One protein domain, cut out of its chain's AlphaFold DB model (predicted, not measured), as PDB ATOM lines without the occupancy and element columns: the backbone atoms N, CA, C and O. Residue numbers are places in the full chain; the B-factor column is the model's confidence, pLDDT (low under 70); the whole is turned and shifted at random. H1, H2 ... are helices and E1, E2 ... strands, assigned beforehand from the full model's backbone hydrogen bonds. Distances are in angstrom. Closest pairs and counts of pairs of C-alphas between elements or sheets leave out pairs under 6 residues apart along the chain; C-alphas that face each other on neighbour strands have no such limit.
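AT A GLANCE: This is residues 274 to 421 of the 435 residues of an uncharacterized protein of Hesseltinella vesiculosa (UniProt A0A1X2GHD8). One strongly twisted sheet folds back on itself into a small, rough barrel of E1, E2, E3, E4, E5, E8 and E7, loosely closed where residues 274 to 275 pair with E7, while the long E5 runs on out of it to pair with E6. Near that end H2 and H4 lie side by side, H1 sits over E2 at the far end, and residues 359 to 364 stick out. The printed part has 148 residues, mixed in class, with five named helices and eight named strands in the order E1, H1, E2, E3, E4, E5, H2, E6, H3, H4, E7, E8, H5. The sheet is branched, its neighbours antiparallel, and E2, E3, E4 and E5 form a meander, each strand the antiparallel neighbour of the one before. The whole is compact, with a radius of gyration of the C-alphas of 15.3 A and spans of 41 by 33 by 30 A.

HOW THE PARTS SIT: Edge strand E1, residues 278 to 280, is antiparallel to E2, residues 290 to 293, with N 279 and O 292 within hydrogen-bond range at 2.9 A. H1, residues 282 to 288, has a height of 6.9 A over the sheet and is only just over E2, with 3 C-alphas falling on it. E3, residues 296 to 302, forms hairpins with E2 (N 291 to O 298, 2.9 A) and E4, residues 308 to 313 (N 297 to O 312, 2.8 A). E5, residues 319 to 328, forms a hairpin with E4 (N 309 to O 322, 2.8 A). E4 and E6, residues 352 to 355, lie on one side of E5 and E8, residues 409 to 415, on the other side; N 326 and O 354 are 3.0 A apart, N 323 and O 412 2.8 A. E7, residues 400 to 406, forms a hairpin with E8 (N 404 to O 411, 2.9 A). H2, residues 338 to 349, only grazes the sheet with residues 341 to 346. It touches H4, residues 378 to 390, at a shallow tilt of 25 degrees, opposite ways; the closest C-alphas, of Phe 349 and Ala 384, are 6.5 A apart. H4 is over E5, across it at 75 degrees on the local plane. H3, residues 371 to 374, stands at the sheet's level, and H5, residues 416 to 419, is over none of the strands. Every O i to N i+4 pair is within hydrogen-bond range in H1, H2 and H4; H3 and H5 are too short for one.

IN THESE COORDINATES: E1 begins at C-alpha 278 (283.980, 261.229, 432.730). E5 measures 29.5 A, E8 19.8 A and H4 18.3 A. H5 ends at C-alpha 419 (275.042, 282.256, 423.293).

THE WHOLE: The C-alphas farthest apart, of Thr 315 and Lys 335, are 44.0 A apart. The printed part has no cut, and the link E6 to H3 is long, with 15 residues. pLDDT is under 70 at residue 334 and residues 358 to 368.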
ATOM      1  N   ILE A 274     284.621 272.568 439.422       97.44
ATOM      2  CA  ILE A 274     284.110 271.301 439.946       97.44
ATOM      3  C   ILE A 274     284.907 270.161 439.319       97.44
ATOM      4  O   ILE A 274     284.915 269.986 438.098       97.44
ATOM      5  N   HIS A 275     285.559 269.350 440.148       96.50
ATOM      6  CA  HIS A 275     286.266 268.160 439.678       96.50
ATOM      7  C   HIS A 275     285.266 267.071 439.309       96.50
ATOM      8  O   HIS A 275     284.393 266.709 440.096       96.50
ATOM      9  N   VAL A 276     285.384 266.551 438.092       96.56
ATOM     10  CA  VAL A 276     284.476 265.545 437.547       96.56
ATOM     11  C   VAL A 276     285.246 264.384 436.951       96.56
ATOM     12  O   VAL A 276     286.329 264.532 436.388       96.56
ATOM     13  N   GLN A 277     284.624 263.214 437.012       94.25
ATOM     14  CA  GLN A 277     285.061 262.048 436.268       94.25
ATOM     15  C   GLN A 277     284.141 261.837 435.076       94.25
ATOM     16  O   GLN A 277     282.914 261.932 435.173       94.25
ATOM     17  N   LYS A 278     284.739 261.537 433.929       92.38
ATOM     18  CA  LYS A 278     283.980 261.229 432.730       92.38
ATOM     19  C   LYS A 278     283.361 259.843 432.851       92.38
ATOM     20  O   LYS A 278     284.062 258.833 432.833       92.38
ATOM     21  N   LYS A 279     282.033 259.792 432.855       92.38
ATOM     22  CA  LYS A 279     281.271 258.542 432.846       92.38
ATOM     23  C   LYS A 279     280.766 258.227 431.438       92.38
ATOM     24  O   LYS A 279     280.299 259.103 430.704       92.38
ATOM     25  N   ILE A 280     280.873 256.962 431.035       84.69
ATOM     26  CA  ILE A 280     280.248 256.467 429.803       84.69
ATOM     27  C   ILE A 280     278.764 256.231 430.100       84.69
ATOM     28  O   ILE A 280     278.434 255.542 431.062       84.69
ATOM     29  N   ASN A 281     277.871 256.765 429.261       79.62
ATOM     30  CA  ASN A 281     276.412 256.629 429.402       79.62
ATOM     31  C   ASN A 281     275.893 255.233 429.007       79.62
ATOM     32  O   ASN A 281     274.981 255.099 428.185       79.62
ATOM     33  N   GLY A 282     276.513 254.181 429.541       83.38
ATOM     34  CA  GLY A 282     276.238 252.791 429.185       83.38
ATOM     35  C   GLY A 282     276.335 252.526 427.676       83.38
ATOM     36  O   GLY A 282     276.993 253.252 426.924       83.38
ATOM     37  N   LEU A 283     275.624 251.493 427.217       79.94
ATOM     38  CA  LEU A 283     275.588 251.105 425.801       79.94
ATOM     39  C   LEU A 283     274.988 252.205 424.911       79.94
ATOM     40  O   LEU A 283     275.464 252.440 423.800       79.94
ATOM     41  N   ARG A 284     273.975 252.932 425.409       77.62
ATOM     42  CA  ARG A 284     273.370 254.054 424.677       77.62
ATOM     43  C   ARG A 284     274.406 255.140 424.399       77.62
ATOM     44  O   ARG A 284     274.491 255.600 423.267       77.62
ATOM     45  N   GLY A 285     275.228 255.483 425.390       76.62
ATOM     46  CA  GLY A 285     276.323 256.443 425.265       76.62
ATOM     47  C   GLY A 285     277.378 256.032 424.247       76.62
ATOM     48  O   GLY A 285     277.874 256.882 423.508       76.62
ATOM     49  N   LEU A 286     277.669 254.732 424.144       77.00
ATOM     50  CA  LEU A 286     278.560 254.192 423.116       77.00
ATOM     51  C   LEU A 286     278.000 254.443 421.705       77.00
ATOM     52  O   LEU A 286     278.712 254.935 420.828       77.00
ATOM     53  N   ILE A 287     276.706 254.166 421.507       83.06
ATOM     54  CA  ILE A 287     276.020 254.309 420.215       83.06
ATOM     55  C   ILE A 287     275.869 255.788 419.840       83.06
ATOM     56  O   ILE A 287     276.222 256.192 418.733       83.06
ATOM     57  N   THR A 288     275.390 256.621 420.768       81.31
ATOM     58  CA  THR A 288     275.172 258.057 420.527       81.31
ATOM     59  C   THR A 288     276.444 258.887 420.657       81.31
ATOM     60  O   THR A 288     276.419 260.090 420.401       81.31
ATOM     61  N   ARG A 289     277.566 258.268 421.051       85.62
ATOM     62  CA  ARG A 289     278.855 258.926 421.316       85.62
ATOM     63  C   ARG A 289     278.708 260.097 422.293       85.62
ATOM     64  O   ARG A 289     279.290 261.166 422.084       85.62
ATOM     65  N   THR A 290     277.906 259.893 423.334       87.81
ATOM     66  CA  THR A 290     277.696 260.856 424.419       87.81
ATOM     67  C   THR A 290     278.461 260.416 425.658       87.81
ATOM     68  O   THR A 290     278.679 259.227 425.895       87.81
ATOM     69  N   TYR A 291     278.895 261.389 426.444       91.31
ATOM     70  CA  TYR A 291     279.563 261.175 427.719       91.31
ATOM     71  C   TYR A 291     278.917 262.062 428.775       91.31
ATOM     72  O   TYR A 291     278.389 263.129 428.457       91.31
ATOM     73  N   GLN A 292     278.932 261.594 430.018       93.75
ATOM     74  CA  GLN A 292     278.377 262.310 431.154       93.75
ATOM     75  C   GLN A 292     279.511 262.908 431.982       93.75
ATOM     76  O   GLN A 292     280.471 262.221 432.337       93.75
ATOM     77  N   LEU A 293     279.393 264.206 432.241       94.75
ATOM     78  CA  LEU A 293     280.245 264.997 433.115       94.75
ATOM     79  C   LEU A 293     279.362 265.504 434.254       94.75
ATOM     80  O   LEU A 293     278.652 266.495 434.087       94.75
ATOM     81  N   ASN A 294     279.362 264.798 435.383       94.62
ATOM     82  CA  ASN A 294     278.401 265.039 436.459       94.62
ATOM     83  C   ASN A 294     276.941 265.013 435.939       94.62
ATOM     84  O   ASN A 294     276.502 263.997 435.400       94.62
ATOM     85  N   GLU A 295     276.203 266.121 436.019       95.81
ATOM     86  CA  GLU A 295     274.828 266.240 435.513       95.81
ATOM     87  C   GLU A 295     274.756 266.593 434.020       95.81
ATOM     88  O   GLU A 295     273.678 266.588 433.429       95.81
ATOM     89  N   ILE A 296     275.881 266.870 433.364       96.94
ATOM     90  CA  ILE A 296     275.906 267.349 431.981       96.94
ATOM     91  C   ILE A 296     276.176 266.201 431.015       96.94
ATOM     92  O   ILE A 296     277.246 265.590 431.011       96.94
ATOM     93  N   ILE A 297     275.223 265.940 430.123       94.88
ATOM     94  CA  ILE A 297     275.363 264.964 429.044       94.88
ATOM     95  C   ILE A 297     275.871 265.691 427.803       94.88
ATOM     96  O   ILE A 297     275.123 266.397 427.127       94.88
ATOM     97  N   SER A 298     277.148 265.501 427.479       93.38
ATOM     98  CA  SER A 298     277.787 266.103 426.310       93.38
ATOM     99  C   SER A 298     277.818 265.130 425.133       93.38
ATOM    100  O   SER A 298     278.159 263.951 425.261       93.38
ATOM    101  N   SER A 299     277.471 265.629 423.952       91.00
ATOM    102  CA  SER A 299     277.606 264.910 422.688       91.00
ATOM    103  C   SER A 299     278.937 265.235 422.011       91.00
ATOM    104  O   SER A 299     279.508 266.309 422.187       91.00
ATOM    105  N   ARG A 300     279.429 264.331 421.162       85.12
ATOM    106  CA  ARG A 300     280.622 264.590 420.333       85.12
ATOM    107  C   ARG A 300     280.345 265.504 419.126       85.12
ATOM    108  O   ARG A 300     281.267 265.797 418.358       85.12
ATOM    109  N   THR A 301     279.097 265.911 418.921       82.69
ATOM    110  CA  THR A 301     278.699 266.771 417.808       82.69
ATOM    111  C   THR A 301     278.935 268.226 418.195       82.69
ATOM    112  O   THR A 301     278.376 268.722 419.177       82.69
ATOM    113  N   THR A 302     279.799 268.893 417.436       81.00
ATOM    114  CA  THR A 302     280.039 270.330 417.556       81.00
ATOM    115  C   THR A 302     278.826 271.090 417.026       81.00
ATOM    116  O   THR A 302     278.227 270.677 416.037       81.00
ATOM    117  N   ILE A 303     278.434 272.160 417.712       79.06
ATOM    118  CA  ILE A 303     277.254 272.983 417.387       79.06
ATOM    119  C   ILE A 303     277.606 274.302 416.707       79.06
ATOM    120  O   ILE A 303     276.710 274.976 416.217       79.06
ATOM    121  N   SER A 304     278.874 274.699 416.740       75.62
ATOM    122  CA  SER A 304     279.324 276.010 416.292       75.62
ATOM    123  C   SER A 304     280.760 275.922 415.793       75.62
ATOM    124  O   SER A 304     281.538 275.100 416.292       75.62
ATOM    125  N   ASP A 305     281.103 276.816 414.871       75.75
ATOM    126  CA  ASP A 305     282.466 277.050 414.385       75.75
ATOM    127  C   ASP A 305     283.422 277.444 415.522       75.75
ATOM    128  O   ASP A 305     284.619 277.175 415.458       75.75
ATOM    129  N   LEU A 306     282.875 277.947 416.637       79.62
ATOM    130  CA  LEU A 306     283.599 278.219 417.884       79.62
ATOM    131  C   LEU A 306     284.086 276.948 418.609       79.62
ATOM    132  O   LEU A 306     284.700 277.026 419.670       79.62
ATOM    133  N   GLY A 307     283.776 275.755 418.093       86.44
ATOM    134  CA  GLY A 307     284.215 274.487 418.680       86.44
ATOM    135  C   GLY A 307     283.469 274.056 419.932       86.44
ATOM    136  O   GLY A 307     283.948 273.199 420.677       86.44
ATOM    137  N   LEU A 308     282.283 274.617 420.150       92.75
ATOM    138  CA  LEU A 308     281.392 274.231 421.235       92.75
ATOM    139  C   LEU A 308     280.704 272.900 420.916       92.75
ATOM    140  O   LEU A 308     280.285 272.656 419.784       92.75
ATOM    141  N   PHE A 309     280.540 272.047 421.922       93.88
ATOM    142  CA  PHE A 309     279.826 270.774 421.837       93.88
ATOM    143  C   PHE A 309     278.384 270.924 422.319       93.88
ATOM    144  O   PHE A 309     278.122 271.635 423.292       93.88
ATOM    145  N   ASN A 310     277.441 270.229 421.671       94.50
ATOM    146  CA  ASN A 310     276.070 270.168 422.176       94.50
ATOM    147  C   ASN A 310     276.052 269.401 423.497       94.50
ATOM    148  O   ASN A 310     276.580 268.284 423.552       94.50
ATOM    149  N   ALA A 311     275.397 269.949 424.512       96.12
ATOM    150  CA  ALA A 311     275.127 269.241 425.745       96.12
ATOM    151  C   ALA A 311     273.705 269.504 426.238       96.12
ATOM    152  O   ALA A 311     273.032 270.444 425.813       96.12
ATOM    153  N   VAL A 312     273.250 268.646 427.137       96.31
ATOM    154  CA  VAL A 312     271.987 268.800 427.848       96.31
ATOM    155  C   VAL A 312     272.268 268.570 429.319       96.31
ATOM    156  O   VAL A 312     273.000 267.649 429.682       96.31
ATOM    157  N   ASP A 313     271.713 269.436 430.144       97.31
ATOM    158  CA  ASP A 313     271.677 269.230 431.579       97.31
ATOM    159  C   ASP A 313     270.643 268.141 431.901       97.31
ATOM    160  O   ASP A 313     269.478 268.252 431.524       97.31
ATOM    161  N   SER A 314     271.083 267.049 432.520       95.38
ATOM    162  CA  SER A 314     270.243 265.880 432.788       95.38
ATOM    163  C   SER A 314     269.202 266.123 433.874       95.38
ATOM    164  O   SER A 314     268.153 265.483 433.825       95.38
ATOM    165  N   THR A 315     269.451 267.046 434.809       96.38
ATOM    166  CA  THR A 315     268.504 267.357 435.888       96.38
ATOM    167  C   THR A 315     267.446 268.342 435.412       96.38
ATOM    168  O   THR A 315     266.255 268.124 435.622       96.38
ATOM    169  N   THR A 316     267.853 269.395 434.698       97.06
ATOM    170  CA  THR A 316     266.924 270.444 434.240       97.06
ATOM    171  C   THR A 316     266.357 270.223 432.837       97.06
ATOM    172  O   THR A 316     265.415 270.907 432.439       97.06
ATOM    173  N   GLY A 317     266.949 269.331 432.040       96.50
ATOM    174  CA  GLY A 317     266.626 269.147 430.621       96.50
ATOM    175  C   GLY A 317     267.039 270.321 429.725       96.50
ATOM    176  O   GLY A 317     266.765 270.305 428.521       96.50
ATOM    177  N   LYS A 318     267.689 271.359 430.271       97.12
ATOM    178  CA  LYS A 318     268.044 272.565 429.518       97.12
ATOM    179  C   LYS A 318     269.191 272.297 428.553       97.12
ATOM    180  O   LYS A 318     270.162 271.605 428.861       97.12
ATOM    181  N   ALA A 319     269.097 272.903 427.374       96.19
ATOM    182  CA  ALA A 319     270.133 272.811 426.361       96.19
ATOM    183  C   ALA A 319     271.357 273.656 426.765       96.19
ATOM    184  O   ALA A 319     271.254 274.863 426.995       96.19
ATOM    185  N   LYS A 320     272.529 273.023 426.794       97.31
ATOM    186  CA  LYS A 320     273.818 273.616 427.164       97.31
ATOM    187  C   LYS A 320     274.810 273.540 425.999       97.31
ATOM    188  O   LYS A 320     274.630 272.790 425.033       97.31
ATOM    189  N   ALA A 321     275.863 274.335 426.081       96.19
ATOM    190  CA  ALA A 321     276.999 274.299 425.170       96.19
ATOM    191  C   ALA A 321     278.277 274.097 425.981       96.19
ATOM    192  O   ALA A 321     278.452 274.733 427.013       96.19
ATOM    193  N   VAL A 322     279.162 273.211 425.527       96.38
ATOM    194  CA  VAL A 322     280.401 272.887 426.250       96.38
ATOM    195  C   VAL A 322     281.603 273.287 425.414       96.38
ATOM    196  O   VAL A 322     281.807 272.733 424.334       96.38
ATOM    197  N   LEU A 323     282.423 274.204 425.918       95.88
ATOM    198  CA  LEU A 323     283.761 274.454 425.396       95.88
ATOM    199  C   LEU A 323     284.727 273.490 426.076       95.88
ATOM    200  O   LEU A 323     284.884 273.511 427.295       95.88
ATOM    201  N   ARG A 324     285.379 272.639 425.288       95.19
ATOM    202  CA  ARG A 324     286.376 271.700 425.801       95.19
ATOM    203  C   ARG A 324     287.774 272.209 425.489       95.19
ATOM    204  O   ARG A 324     288.187 272.188 424.325       95.19
ATOM    205  N   VAL A 325     288.517 272.566 426.525       94.88
ATOM    206  CA  VAL A 325     289.929 272.949 426.429       94.88
ATOM    207  C   VAL A 325     290.806 271.948 427.170       94.88
ATOM    208  O   VAL A 325     290.339 271.153 427.987       94.88
ATOM    209  N   VAL A 326     292.085 271.930 426.825       94.50
ATOM    210  CA  VAL A 326     293.077 271.076 427.477       94.50
ATOM    211  C   VAL A 326     294.283 271.924 427.840       94.50
ATOM    212  O   VAL A 326     294.753 272.709 427.013       94.50
ATOM    213  N   MET A 327     294.751 271.753 429.071       95.88
ATOM    214  CA  MET A 327     295.943 272.391 429.610       95.88
ATOM    215  C   MET A 327     297.199 271.716 429.058       95.88
ATOM    216  O   MET A 327     297.252 270.493 428.908       95.88
ATOM    217  N   THR A 328     298.212 272.515 428.746       94.25
ATOM    218  CA  THR A 328     299.533 272.042 428.328       94.25
ATOM    219  C   THR A 328     300.597 273.013 428.812       94.25
ATOM    220  O   THR A 328     300.458 274.221 428.652       94.25
ATOM    221  N   SER A 329     301.686 272.491 429.358       94.62
ATOM    222  CA  SER A 329     302.878 273.267 429.716       94.62
ATOM    223  C   SER A 329     303.931 273.266 428.603       94.62
ATOM    224  O   SER A 329     305.006 273.850 428.733       94.62
ATOM    225  N   GLN A 330     303.651 272.572 427.500       89.75
ATOM    226  CA  GLN A 330     304.504 272.556 426.319       89.75
ATOM    227  C   GLN A 330     304.015 273.584 425.305       89.75
ATOM    228  O   GLN A 330     302.861 273.523 424.863       89.75
ATOM    229  N   LEU A 331     304.915 274.480 424.892       83.44
ATOM    230  CA  LEU A 331     304.687 275.344 423.744       83.44
ATOM    231  C   LEU A 331     304.715 274.478 422.485       83.44
ATOM    232  O   LEU A 331     305.733 273.872 422.144       83.44
ATOM    233  N   LYS A 332     303.593 274.409 421.772       76.50
ATOM    234  CA  LYS A 332     303.627 273.863 420.419       76.50
ATOM    235  C   LYS A 332     304.287 274.911 419.543       76.50
ATOM    236  O   LYS A 332     303.828 276.044 419.509       76.50
ATOM    237  N   ASN A 333     305.356 274.530 418.848       72.12
ATOM    238  CA  ASN A 333     306.072 275.416 417.937       72.12
ATOM    239  C   ASN A 333     305.188 275.714 416.710       72.12
ATOM    240  O   ASN A 333     305.294 275.080 415.660       72.12
ATOM    241  N   THR A 334     304.208 276.594 416.889       68.69
ATOM    242  CA  THR A 334     303.280 277.041 415.857       68.69
ATOM    243  C   THR A 334     303.693 278.437 415.437       68.69
ATOM    244  O   THR A 334     303.727 279.331 416.272       68.69
ATOM    245  N   LYS A 335     303.931 278.655 414.143       81.06
ATOM    246  CA  LYS A 335     304.233 279.979 413.562       81.06
ATOM    247  C   LYS A 335     303.014 280.926 413.529       81.06
ATOM    248  O   LYS A 335     302.929 281.808 412.687       81.06
ATOM    249  N   SER A 336     302.025 280.675 414.380       78.00
ATOM    250  CA  SER A 336     300.757 281.398 414.433       78.00
ATOM    251  C   SER A 336     300.915 282.655 415.294       78.00
ATOM    252  O   SER A 336     301.623 282.581 416.295       78.00
ATOM    253  N   PRO A 337     300.220 283.768 415.003       71.00
ATOM    254  CA  PRO A 337     300.168 284.930 415.901       71.00
ATOM    255  C   PRO A 337     299.658 284.579 417.313       71.00
ATOM    256  O   PRO A 337     299.990 285.257 418.282       71.00
ATOM    257  N   VAL A 338     298.925 283.466 417.463       73.94
ATOM    258  CA  VAL A 338     298.503 282.909 418.764       73.94
ATOM    259  C   VAL A 338     299.695 282.438 419.614       73.94
ATOM    260  O   VAL A 338     299.576 282.326 420.831       73.94
ATOM    261  N   ALA A 339     300.872 282.238 419.011       80.44
ATOM    262  CA  ALA A 339     302.091 281.866 419.725       80.44
ATOM    263  C   ALA A 339     302.509 282.907 420.770       80.44
ATOM    264  O   ALA A 339     303.081 282.534 421.794       80.44
ATOM    265  N   ASN A 340     302.192 284.188 420.548       90.75
ATOM    266  CA  ASN A 340     302.480 285.238 421.522       90.75
ATOM    267  C   ASN A 340     301.635 285.053 422.786       90.75
ATOM    268  O   ASN A 340     302.184 285.057 423.884       90.75
ATOM    269  N   LEU A 341     300.329 284.796 422.635       92.56
ATOM    270  CA  LEU A 341     299.451 284.533 423.775       92.56
ATOM    271  C   LEU A 341     299.889 283.277 424.531       92.56
ATOM    272  O   LEU A 341     299.984 283.309 425.752       92.56
ATOM    273  N   ASP A 342     300.183 282.188 423.817       92.56
ATOM    274  CA  ASP A 342     300.633 280.944 424.444       92.56
ATOM    275  C   ASP A 342     301.938 281.136 425.224       92.56
ATOM    276  O   ASP A 342     302.083 280.600 426.323       92.56
ATOM    277  N   ARG A 343     302.876 281.936 424.700       93.25
ATOM    278  CA  ARG A 343     304.124 282.280 425.395       93.25
ATOM    279  C   ARG A 343     303.858 283.089 426.661       93.25
ATOM    280  O   ARG A 343     304.399 282.745 427.707       93.25
ATOM    281  N   THR A 344     303.008 284.112 426.585       94.56
ATOM    282  CA  THR A 344     302.618 284.921 427.748       94.56
ATOM    283  C   THR A 344     301.915 284.069 428.807       94.56
ATOM    284  O   THR A 344     302.253 284.146 429.983       94.56
ATOM    285  N   MET A 345     301.003 283.186 428.398       95.94
ATOM    286  CA  MET A 345     300.320 282.240 429.286       95.94
ATOM    287  C   MET A 345     301.300 281.306 429.998       95.94
ATOM    288  O   MET A 345     301.242 281.161 431.215       95.94
ATOM    289  N   LEU A 346     302.238 280.712 429.257       95.38
ATOM    290  CA  LEU A 346     303.263 279.837 429.826       95.38
ATOM    291  C   LEU A 346     304.190 280.580 430.789       95.38
ATOM    292  O   LEU A 346     304.566 280.015 431.810       95.38
ATOM    293  N   GLN A 347     304.539 281.830 430.487       95.25
ATOM    294  CA  GLN A 347     305.371 282.656 431.357       95.25
ATOM    295  C   GLN A 347     304.646 283.037 432.654       95.25
ATOM    296  O   GLN A 347     305.259 283.023 433.717       95.25
ATOM    297  N   MET A 348     303.354 283.372 432.581       95.69
ATOM    298  CA  MET A 348     302.593 283.820 433.750       95.69
ATOM    299  C   MET A 348     302.073 282.664 434.601       95.69
ATOM    300  O   MET A 348     302.157 282.726 435.820       95.69
ATOM    301  N   PHE A 349     301.552 281.606 433.982       96.62
ATOM    302  CA  PHE A 349     300.839 280.535 434.685       96.62
ATOM    303  C   PHE A 349     301.565 279.185 434.647       96.62
ATOM    304  O   PHE A 349     301.142 278.241 435.309       96.62
ATOM    305  N   GLY A 350     302.632 279.045 433.854       95.88
ATOM    306  CA  GLY A 350     303.328 277.768 433.648       95.88
ATOM    307  C   GLY A 350     302.609 276.794 432.703       95.88
ATOM    308  O   GLY A 350     303.127 275.712 432.418       95.88
ATOM    309  N   PHE A 351     301.430 277.155 432.189       96.38
ATOM    310  CA  PHE A 351     300.654 276.380 431.218       96.38
ATOM    311  C   PHE A 351     299.819 277.299 430.312       96.38
ATOM    312  O   PHE A 351     299.558 278.454 430.634       96.38
ATOM    313  N   THR A 352     299.381 276.774 429.170       95.81
ATOM    314  CA  THR A 352     298.405 277.404 428.267       95.81
ATOM    315  C   THR A 352     297.258 276.439 427.956       95.81
ATOM    316  O   THR A 352     297.300 275.252 428.304       95.81
ATOM    317  N   PHE A 353     296.221 276.938 427.286       94.88
ATOM    318  CA  PHE A 353     295.065 276.169 426.847       94.88
ATOM    319  C   PHE A 353     295.032 276.034 425.332       94.88
ATOM    320  O   PHE A 353     295.344 276.956 424.585       94.88
ATOM    321  N   TYR A 354     294.537 274.894 424.859       91.19
ATOM    322  CA  TYR A 354     294.098 274.767 423.474       91.19
ATOM    323  C   TYR A 354     292.689 274.188 423.398       91.19
ATOM    324  O   TYR A 354     292.326 273.271 424.142       91.19
ATOM    325  N   VAL A 355     291.901 274.678 422.440       90.69
ATOM    326  CA  VAL A 355     290.573 274.125 422.165       90.69
ATOM    327  C   VAL A 355     290.728 272.726 421.575       90.69
ATOM    328  O   VAL A 355     291.425 272.510 420.578       90.69
ATOM    329  N   SER A 356     290.042 271.750 422.168       79.88
ATOM    330  CA  SER A 356     289.941 270.389 421.639       79.88
ATOM    331  C   SER A 356     288.917 270.327 420.500       79.88
ATOM    332  O   SER A 356     287.997 269.505 420.518       79.88
ATOM    333  N   LEU A 357     289.082 271.173 419.485       75.88
ATOM    334  CA  LEU A 357     288.398 271.007 418.207       75.88
ATOM    335  C   LEU A 357     288.808 269.664 417.595       75.88
ATOM    336  O   LEU A 357     289.889 269.142 417.895       75.88
ATOM    337  N   LYS A 358     287.939 269.068 416.765       59.34
ATOM    338  CA  LYS A 358     288.278 267.876 415.971       59.34
ATOM    339  C   LYS A 358     289.440 268.244 415.050       59.34
ATOM    340  O   LYS A 358     289.240 268.658 413.917       59.34
ATOM    341  N   ARG A 359     290.659 268.129 415.570       53.94
ATOM    342  CA  ARG A 359     291.868 268.334 414.795       53.94
ATOM    343  C   ARG A 359     291.840 267.347 413.637       53.94
ATOM    344  O   ARG A 359     291.435 266.192 413.817       53.94
ATOM    345  N   SER A 360     292.266 267.838 412.477       47.41
ATOM    346  CA  SER A 360     292.610 267.022 411.316       47.41
ATOM    347  C   SER A 360     293.325 265.743 411.778       47.41
ATOM    348  O   SER A 360     294.146 265.823 412.704       47.41
ATOM    349  N   PRO A 361     293.024 264.571 411.186       56.50
ATOM    350  CA  PRO A 361     293.582 263.277 411.597       56.50
ATOM    351  C   PRO A 361     295.120 263.253 411.680       56.50
ATOM    352  O   PRO A 361     295.677 262.382 412.339       56.50
ATOM    353  N   HIS A 362     295.799 264.229 411.074       54.94
ATOM    354  CA  HIS A 362     297.253 264.352 411.050       54.94
ATOM    355  C   HIS A 362     297.872 265.125 412.225       54.94
ATOM    356  O   HIS A 362     299.093 265.108 412.380       54.94
ATOM    357  N   VAL A 363     297.089 265.794 413.080       60.81
ATOM    358  CA  VAL A 363     297.677 266.521 414.218       60.81
ATOM    359  C   VAL A 363     297.933 265.550 415.364       60.81
ATOM    360  O   VAL A 363     296.999 265.123 416.051       60.81
ATOM    361  N   LYS A 364     299.216 265.242 415.599       65.56
ATOM    362  CA  LYS A 364     299.666 264.465 416.760       65.56
ATOM    363  C   LYS A 364     299.035 265.053 418.025       65.56
ATOM    364  O   LYS A 364     299.192 266.242 418.339       65.56
ATOM    365  N   ARG A 365     298.258 264.225 418.733       64.25
ATOM    366  CA  ARG A 365     297.772 264.587 420.066       64.25
ATOM    367  C   ARG A 365     299.007 264.874 420.919       64.25
ATOM    368  O   ARG A 365     299.984 264.137 420.785       64.25
ATOM    369  N   PRO A 366     299.007 265.953 421.718       65.00
ATOM    370  CA  PRO A 366     300.069 266.096 422.698       65.00
ATOM    371  C   PRO A 366     300.102 264.825 423.567       65.00
ATOM    372  O   PRO A 366     299.047 264.191 423.727       65.00
ATOM    373  N   PRO A 367     301.297 264.416 424.021       65.00
ATOM    374  CA  PRO A 367     301.463 263.241 424.864       65.00
ATOM    375  C   PRO A 367     300.488 263.287 426.043       65.00
ATOM    376  O   PRO A 367     300.092 264.356 426.508       65.00
ATOM    377  N   GLN A 368     300.026 262.098 426.414       68.56
ATOM    378  CA  GLN A 368     299.000 261.869 427.419       68.56
ATOM    379  C   GLN A 368     299.381 262.563 428.735       68.56
ATOM    380  O   GLN A 368     300.512 262.422 429.179       68.56
ATOM    381  N   ASP A 369     298.431 263.339 429.266       79.88
ATOM    382  CA  ASP A 369     298.417 264.047 430.554       79.88
ATOM    383  C   ASP A 369     299.757 264.651 431.014       79.88
ATOM    384  O   ASP A 369     300.609 264.002 431.610       79.88
ATOM    385  N   ASP A 370     299.913 265.953 430.774       87.88
ATOM    386  CA  ASP A 370     301.062 266.722 431.235       87.88
ATOM    387  C   ASP A 370     301.114 266.770 432.776       87.88
ATOM    388  O   ASP A 370     300.231 267.388 433.388       87.88
ATOM    389  N   PRO A 371     302.126 266.162 433.427       91.12
ATOM    390  CA  PRO A 371     302.157 266.025 434.881       91.12
ATOM    391  C   PRO A 371     302.209 267.379 435.591       91.12
ATOM    392  O   PRO A 371     301.656 267.524 436.680       91.12
ATOM    393  N   ARG A 372     302.783 268.407 434.948       92.56
ATOM    394  CA  ARG A 372     302.836 269.768 435.504       92.56
ATOM    395  C   ARG A 372     301.448 270.397 435.598       92.56
ATOM    396  O   ARG A 372     301.197 271.196 436.489       92.56
ATOM    397  N   CYS A 373     300.532 270.002 434.714       94.69
ATOM    398  CA  CYS A 373     299.161 270.506 434.683       94.69
ATOM    399  C   CYS A 373     298.217 269.765 435.653       94.69
ATOM    400  O   CYS A 373     297.106 270.239 435.904       94.69
ATOM    401  N   LEU A 374     298.628 268.614 436.199       94.12
ATOM    402  CA  LEU A 374     297.806 267.827 437.129       94.12
ATOM    403  C   LEU A 374     297.726 268.461 438.524       94.12
ATOM    404  O   LEU A 374     296.675 268.399 439.151       94.12
ATOM    405  N   VAL A 375     298.809 269.100 438.980       95.00
ATOM    406  CA  VAL A 375     298.951 269.621 440.357       95.00
ATOM    407  C   VAL A 375     298.561 271.106 440.471       95.00
ATOM    408  O   VAL A 375     298.620 271.698 441.542       95.00
ATOM    409  N   VAL A 376     298.132 271.735 439.374       96.44
ATOM    410  CA  VAL A 376     297.753 273.159 439.370       96.44
ATOM    411  C   VAL A 376     296.493 273.375 440.207       96.44
ATOM    412  O   VAL A 376     295.500 272.671 440.015       96.44
ATOM    413  N   SER A 377     296.508 274.374 441.086       97.12
ATOM    414  CA  SER A 377     295.355 274.776 441.893       97.12
ATOM    415  C   SER A 377     294.253 275.443 441.066       97.12
ATOM    416  O   SER A 377     294.520 276.188 440.126       97.12
ATOM    417  N   ASP A 378     292.997 275.222 441.454       97.00
ATOM    418  CA  ASP A 378     291.827 275.637 440.668       97.00
ATOM    419  C   ASP A 378     291.691 277.154 440.468       97.00
ATOM    420  O   ASP A 378     291.220 277.585 439.416       97.00
ATOM    421  N   HIS A 379     292.138 277.970 441.429       95.81
ATOM    422  CA  HIS A 379     292.121 279.430 441.282       95.81
ATOM    423  C   HIS A 379     293.058 279.885 440.150       95.81
ATOM    424  O   HIS A 379     292.620 280.607 439.262       95.81
ATOM    425  N   ILE A 380     294.282 279.341 440.076       96.44
ATOM    426  CA  ILE A 380     295.222 279.600 438.968       96.44
ATOM    427  C   ILE A 380     294.622 279.147 437.633       96.44
ATOM    428  O   ILE A 380     294.731 279.856 436.637       96.44
ATOM    429  N   VAL A 381     293.964 277.980 437.592       96.75
ATOM    430  CA  VAL A 381     293.276 277.511 436.373       96.75
ATOM    431  C   VAL A 381     292.196 278.500 435.944       96.75
ATOM    432  O   VAL A 381     292.067 278.777 434.754       96.75
ATOM    433  N   THR A 382     291.436 279.032 436.898       96.06
ATOM    434  CA  THR A 382     290.344 279.978 436.646       96.06
ATOM    435  C   THR A 382     290.870 281.314 436.126       96.06
ATOM    436  O   THR A 382     290.386 281.786 435.098       96.06
ATOM    437  N   ASP A 383     291.902 281.871 436.761       95.38
ATOM    438  CA  ASP A 383     292.534 283.134 436.359       95.38
ATOM    439  C   ASP A 383     293.176 283.020 434.974       95.38
ATOM    440  O   ASP A 383     292.941 283.848 434.089       95.38
ATOM    441  N   ALA A 384     293.919 281.935 434.746       96.44
ATOM    442  CA  ALA A 384     294.523 281.637 433.456       96.44
ATOM    443  C   ALA A 384     293.452 281.489 432.368       96.44
ATOM    444  O   ALA A 384     293.596 282.012 431.263       96.44
ATOM    445  N   LEU A 385     292.359 280.779 432.658       96.81
ATOM    446  CA  LEU A 385     291.269 280.567 431.707       96.81
ATOM    447  C   LEU A 385     290.537 281.876 431.396       96.81
ATOM    448  O   LEU A 385     290.181 282.123 430.242       96.81
ATOM    449  N   TYR A 386     290.329 282.724 432.400       95.88
ATOM    450  CA  TYR A 386     289.742 284.047 432.230       95.88
ATOM    451  C   TYR A 386     290.603 284.907 431.303       95.88
ATOM    452  O   TYR A 386     290.115 285.354 430.265       95.88
ATOM    453  N   TYR A 387     291.897 285.039 431.607       95.75
ATOM    454  CA  TYR A 387     292.844 285.773 430.768       95.75
ATOM    455  C   TYR A 387     292.871 285.217 429.341       95.75
ATOM    456  O   TYR A 387     292.734 285.957 428.368       95.75
ATOM    457  N   TRP A 388     292.983 283.897 429.193       95.81
ATOM    458  CA  TRP A 388     293.044 283.252 427.885       95.81
ATOM    459  C   TRP A 388     291.770 283.477 427.061       95.81
ATOM    460  O   TRP A 388     291.861 283.812 425.883       95.81
ATOM    461  N   THR A 389     290.582 283.348 427.663       94.38
ATOM    462  CA  THR A 389     289.310 283.563 426.947       94.38
ATOM    463  C   THR A 389     289.093 285.015 426.530       94.38
ATOM    464  O   THR A 389     288.514 285.234 425.471       94.38
ATOM    465  N   GLN A 390     289.587 285.998 427.291       94.00
ATOM    466  CA  GLN A 390     289.518 287.416 426.906       94.00
ATOM    467  C   GLN A 390     290.327 287.743 425.644       94.00
ATOM    468  O   GLN A 390     289.949 288.629 424.885       94.00
ATOM    469  N   HIS A 391     291.421 287.018 425.411       93.81
ATOM    470  CA  HIS A 391     292.309 287.224 424.262       93.81
ATOM    471  C   HIS A 391     291.946 286.340 423.058       93.81
ATOM    472  O   HIS A 391     292.682 286.290 422.072       93.81
ATOM    473  N   GLN A 392     290.830 285.614 423.132       91.00
ATOM    474  CA  GLN A 392     290.332 284.737 422.077       91.00
ATOM    475  C   GLN A 392     288.937 285.182 421.636       91.00
ATOM    476  O   GLN A 392     288.179 285.774 422.397       91.00
ATOM    477  N   SER A 393     288.541 284.829 420.414       90.50
ATOM    478  CA  SER A 393     287.177 285.046 419.912       90.50
ATOM    479  C   SER A 393     286.193 284.004 420.475       90.50
ATOM    480  O   SER A 393     285.475 283.341 419.723       90.50
ATOM    481  N   LEU A 394     286.217 283.777 421.788       91.31
ATOM    482  CA  LEU A 394     285.413 282.773 422.487       91.31
ATOM    483  C   LEU A 394     284.392 283.448 423.412       91.31
ATOM    484  O   LEU A 394     284.576 284.598 423.808       91.31
ATOM    485  N   PRO A 395     283.301 282.753 423.787       93.06
ATOM    486  CA  PRO A 395     282.348 283.299 424.741       93.06
ATOM    487  C   PRO A 395     283.012 283.615 426.087       93.06
ATOM    488  O   PRO A 395     283.714 282.777 426.658       93.06
ATOM    489  N   LEU A 396     282.739 284.813 426.606       93.44
ATOM    490  CA  LEU A 396     283.322 285.308 427.852       93.44
ATOM    491  C   LEU A 396     283.004 284.384 429.034       93.44
ATOM    492  O   LEU A 396     281.879 283.898 429.173       93.44
ATOM    493  N   LEU A 397     283.992 284.171 429.908       94.81
ATOM    494  CA  LEU A 397     283.902 283.196 430.999       94.81
ATOM    495  C   LEU A 397     282.800 283.516 432.024       94.81
ATOM    496  O   LEU A 397     282.223 282.596 432.588       94.81
ATOM    497  N   HIS A 398     282.432 284.785 432.218       94.25
ATOM    498  CA  HIS A 398     281.349 285.173 433.137       94.25
ATOM    499  C   HIS A 398     279.952 284.718 432.676       94.25
ATOM    500  O   HIS A 398     279.009 284.718 433.460       94.25
ATOM    501  N   HIS A 399     279.796 284.315 431.410       94.62
ATOM    502  CA  HIS A 399     278.570 283.679 430.922       94.62
ATOM    503  C   HIS A 399     278.548 282.163 431.161       94.62
ATOM    504  O   HIS A 399     277.557 281.501 430.831       94.62
ATOM    505  N   ALA A 400     279.638 281.589 431.673       96.62
ATOM    506  CA  ALA A 400     279.690 280.183 432.015       96.62
ATOM    507  C   ALA A 400     278.868 279.927 433.280       96.62
ATOM    508  O   ALA A 400     278.999 280.605 434.292       96.62
ATOM    509  N   THR A 401     278.031 278.899 433.218       96.50
ATOM    510  CA  THR A 401     277.272 278.408 434.373       96.50
ATOM    511  C   THR A 401     278.134 277.550 435.291       96.50
ATOM    512  O   THR A 401     277.946 277.566 436.499       96.50
ATOM    513  N   HIS A 402     279.068 276.792 434.714       96.56
ATOM    514  CA  HIS A 402     279.914 275.849 435.433       96.56
ATOM    515  C   HIS A 402     281.261 275.711 434.724       96.56
ATOM    516  O   HIS A 402     281.332 275.773 433.489       96.56
ATOM    517  N   ILE A 403     282.304 275.436 435.503       97.62
ATOM    518  CA  ILE A 403     283.618 275.029 435.010       97.62
ATOM    519  C   ILE A 403     283.891 273.641 435.584       97.62
ATOM    520  O   ILE A 403     283.984 273.480 436.797       97.62
ATOM    521  N   LEU A 404     283.982 272.622 434.729       97.75
ATOM    522  CA  LEU A 404     284.285 271.255 435.162       97.75
ATOM    523  C   LEU A 404     285.714 270.881 434.787       97.75
ATOM    524  O   LEU A 404     286.151 271.160 433.669       97.75
ATOM    525  N   ARG A 405     286.415 270.185 435.676       97.25
ATOM    526  CA  ARG A 405     287.796 269.745 435.463       97.25
ATOM    527  C   ARG A 405     287.918 268.230 435.564       97.25
ATOM    528  O   ARG A 405     287.444 267.626 436.514       97.25
ATOM    529  N   GLU A 406     288.568 267.625 434.577       95.50
ATOM    530  CA  GLU A 406     288.922 266.202 434.531       95.50
ATOM    531  C   GLU A 406     290.423 266.114 434.222       95.50
ATOM    532  O   GLU A 406     290.839 266.114 433.054       95.50
ATOM    533  N   SER A 407     291.244 266.096 435.271       94.62
ATOM    534  CA  SER A 407     292.707 266.150 435.167       94.62
ATOM    535  C   SER A 407     293.171 267.421 434.429       94.62
ATOM    536  O   SER A 407     292.931 268.536 434.893       94.62
ATOM    537  N   VAL A 408     293.799 267.276 433.255       95.56
ATOM    538  CA  VAL A 408     294.252 268.388 432.397       95.56
ATOM    539  C   VAL A 408     293.159 268.931 431.468       95.56
ATOM    540  O   VAL A 408     293.394 269.867 430.706       95.56
ATOM    541  N   LYS A 409     291.970 268.318 431.449       95.62
ATOM    542  CA  LYS A 409     290.854 268.746 430.597       95.62
ATOM    543  C   LYS A 409     289.941 269.667 431.388       95.62
ATOM    544  O   LYS A 409     289.518 269.319 432.487       95.62
ATOM    545  N   VAL A 410     289.573 270.788 430.783       96.94
ATOM    546  CA  VAL A 410     288.624 271.739 431.359       96.94
ATOM    547  C   VAL A 410     287.434 271.882 430.414       96.94
ATOM    548  O   VAL A 410     287.585 271.996 429.194       96.94
ATOM    549  N   TYR A 411     286.236 271.828 430.980       97.38
ATOM    550  CA  TYR A 411     284.962 271.921 430.283       97.38
ATOM    551  C   TYR A 411     284.222 273.153 430.799       97.38
ATOM    552  O   TYR A 411     283.757 273.171 431.937       97.38
ATOM    553  N   VAL A 412     284.095 274.176 429.961       97.38
ATOM    554  CA  VAL A 412     283.355 275.401 430.288       97.38
ATOM    555  C   VAL A 412     281.937 275.272 429.748       97.38
ATOM    556  O   VAL A 412     281.748 275.037 428.551       97.38
ATOM    557  N   ILE A 413     280.938 275.370 430.624       97.44
ATOM    558  CA  ILE A 413     279.538 275.106 430.282       97.44
ATOM    559  C   ILE A 413     278.761 276.408 430.205       97.44
ATOM    560  O   ILE A 413     278.571 277.095 431.206       97.44
ATOM    561  N   TYR A 414     278.204 276.679 429.035       97.06
ATOM    562  CA  TYR A 414     277.386 277.849 428.760       97.06
ATOM    563  C   TYR A 414     275.919 277.468 428.581       97.06
ATOM    564  O   TYR A 414     275.586 276.399 428.052       97.06
ATOM    565  N   ASP A 415     275.035 278.389 428.947       96.44
ATOM    566  CA  ASP A 415     273.638 278.322 428.543       96.44
ATOM    567  C   ASP A 415     273.496 278.678 427.066       96.44
ATOM    568  O   ASP A 415     273.851 279.774 426.629       96.44
ATOM    569  N   LYS A 416     272.908 277.771 426.278       94.69
ATOM    570  CA  LYS A 416     272.678 278.026 424.847       94.69
ATOM    571  C   LYS A 416     271.802 279.245 424.598       94.69
ATOM    572  O   LYS A 416     272.011 279.949 423.616       94.69
ATOM    573  N   ALA A 417     270.854 279.504 425.494       93.69
ATOM    574  CA  ALA A 417     269.991 280.674 425.418       93.69
ATOM    575  C   ALA A 417     270.775 281.995 425.492       93.69
ATOM    576  O   ALA A 417     270.316 282.994 424.953       93.69
ATOM    577  N   HIS A 418     271.944 282.016 426.141       91.19
ATOM    578  CA  HIS A 418     272.779 283.215 426.244       91.19
ATOM    579  C   HIS A 418     273.712 283.363 425.044       91.19
ATOM    580  O   HIS A 418     273.947 284.478 424.597       91.19
ATOM    581  N   LEU A 419     274.178 282.248 424.476       89.75
ATOM    582  CA  LEU A 419     275.042 282.256 423.293       89.75
ATOM    583  C   LEU A 419     274.315 282.650 422.003       89.75
ATOM    584  O   LEU A 419     274.936 283.181 421.092       89.75
ATOM    585  N   LEU A 420     273.018 282.345 421.908       84.75
ATOM    586  CA  LEU A 420     272.208 282.630 420.720       84.75
ATOM    587  C   LEU A 420     271.567 284.015 420.736       84.75
ATOM    588  O   LEU A 420     270.972 284.403 419.732       84.75
ATOM    589  N   LYS A 421     271.653 284.756 421.848       83.69
ATOM    590  CA  LYS A 421     271.236 286.156 421.837       83.69
ATOM    591  C   LYS A 421     272.170 286.870 420.863       83.69
ATOM    592  O   LYS A 421     273.378 286.856 421.112       83.69
TER     593      LYS A 421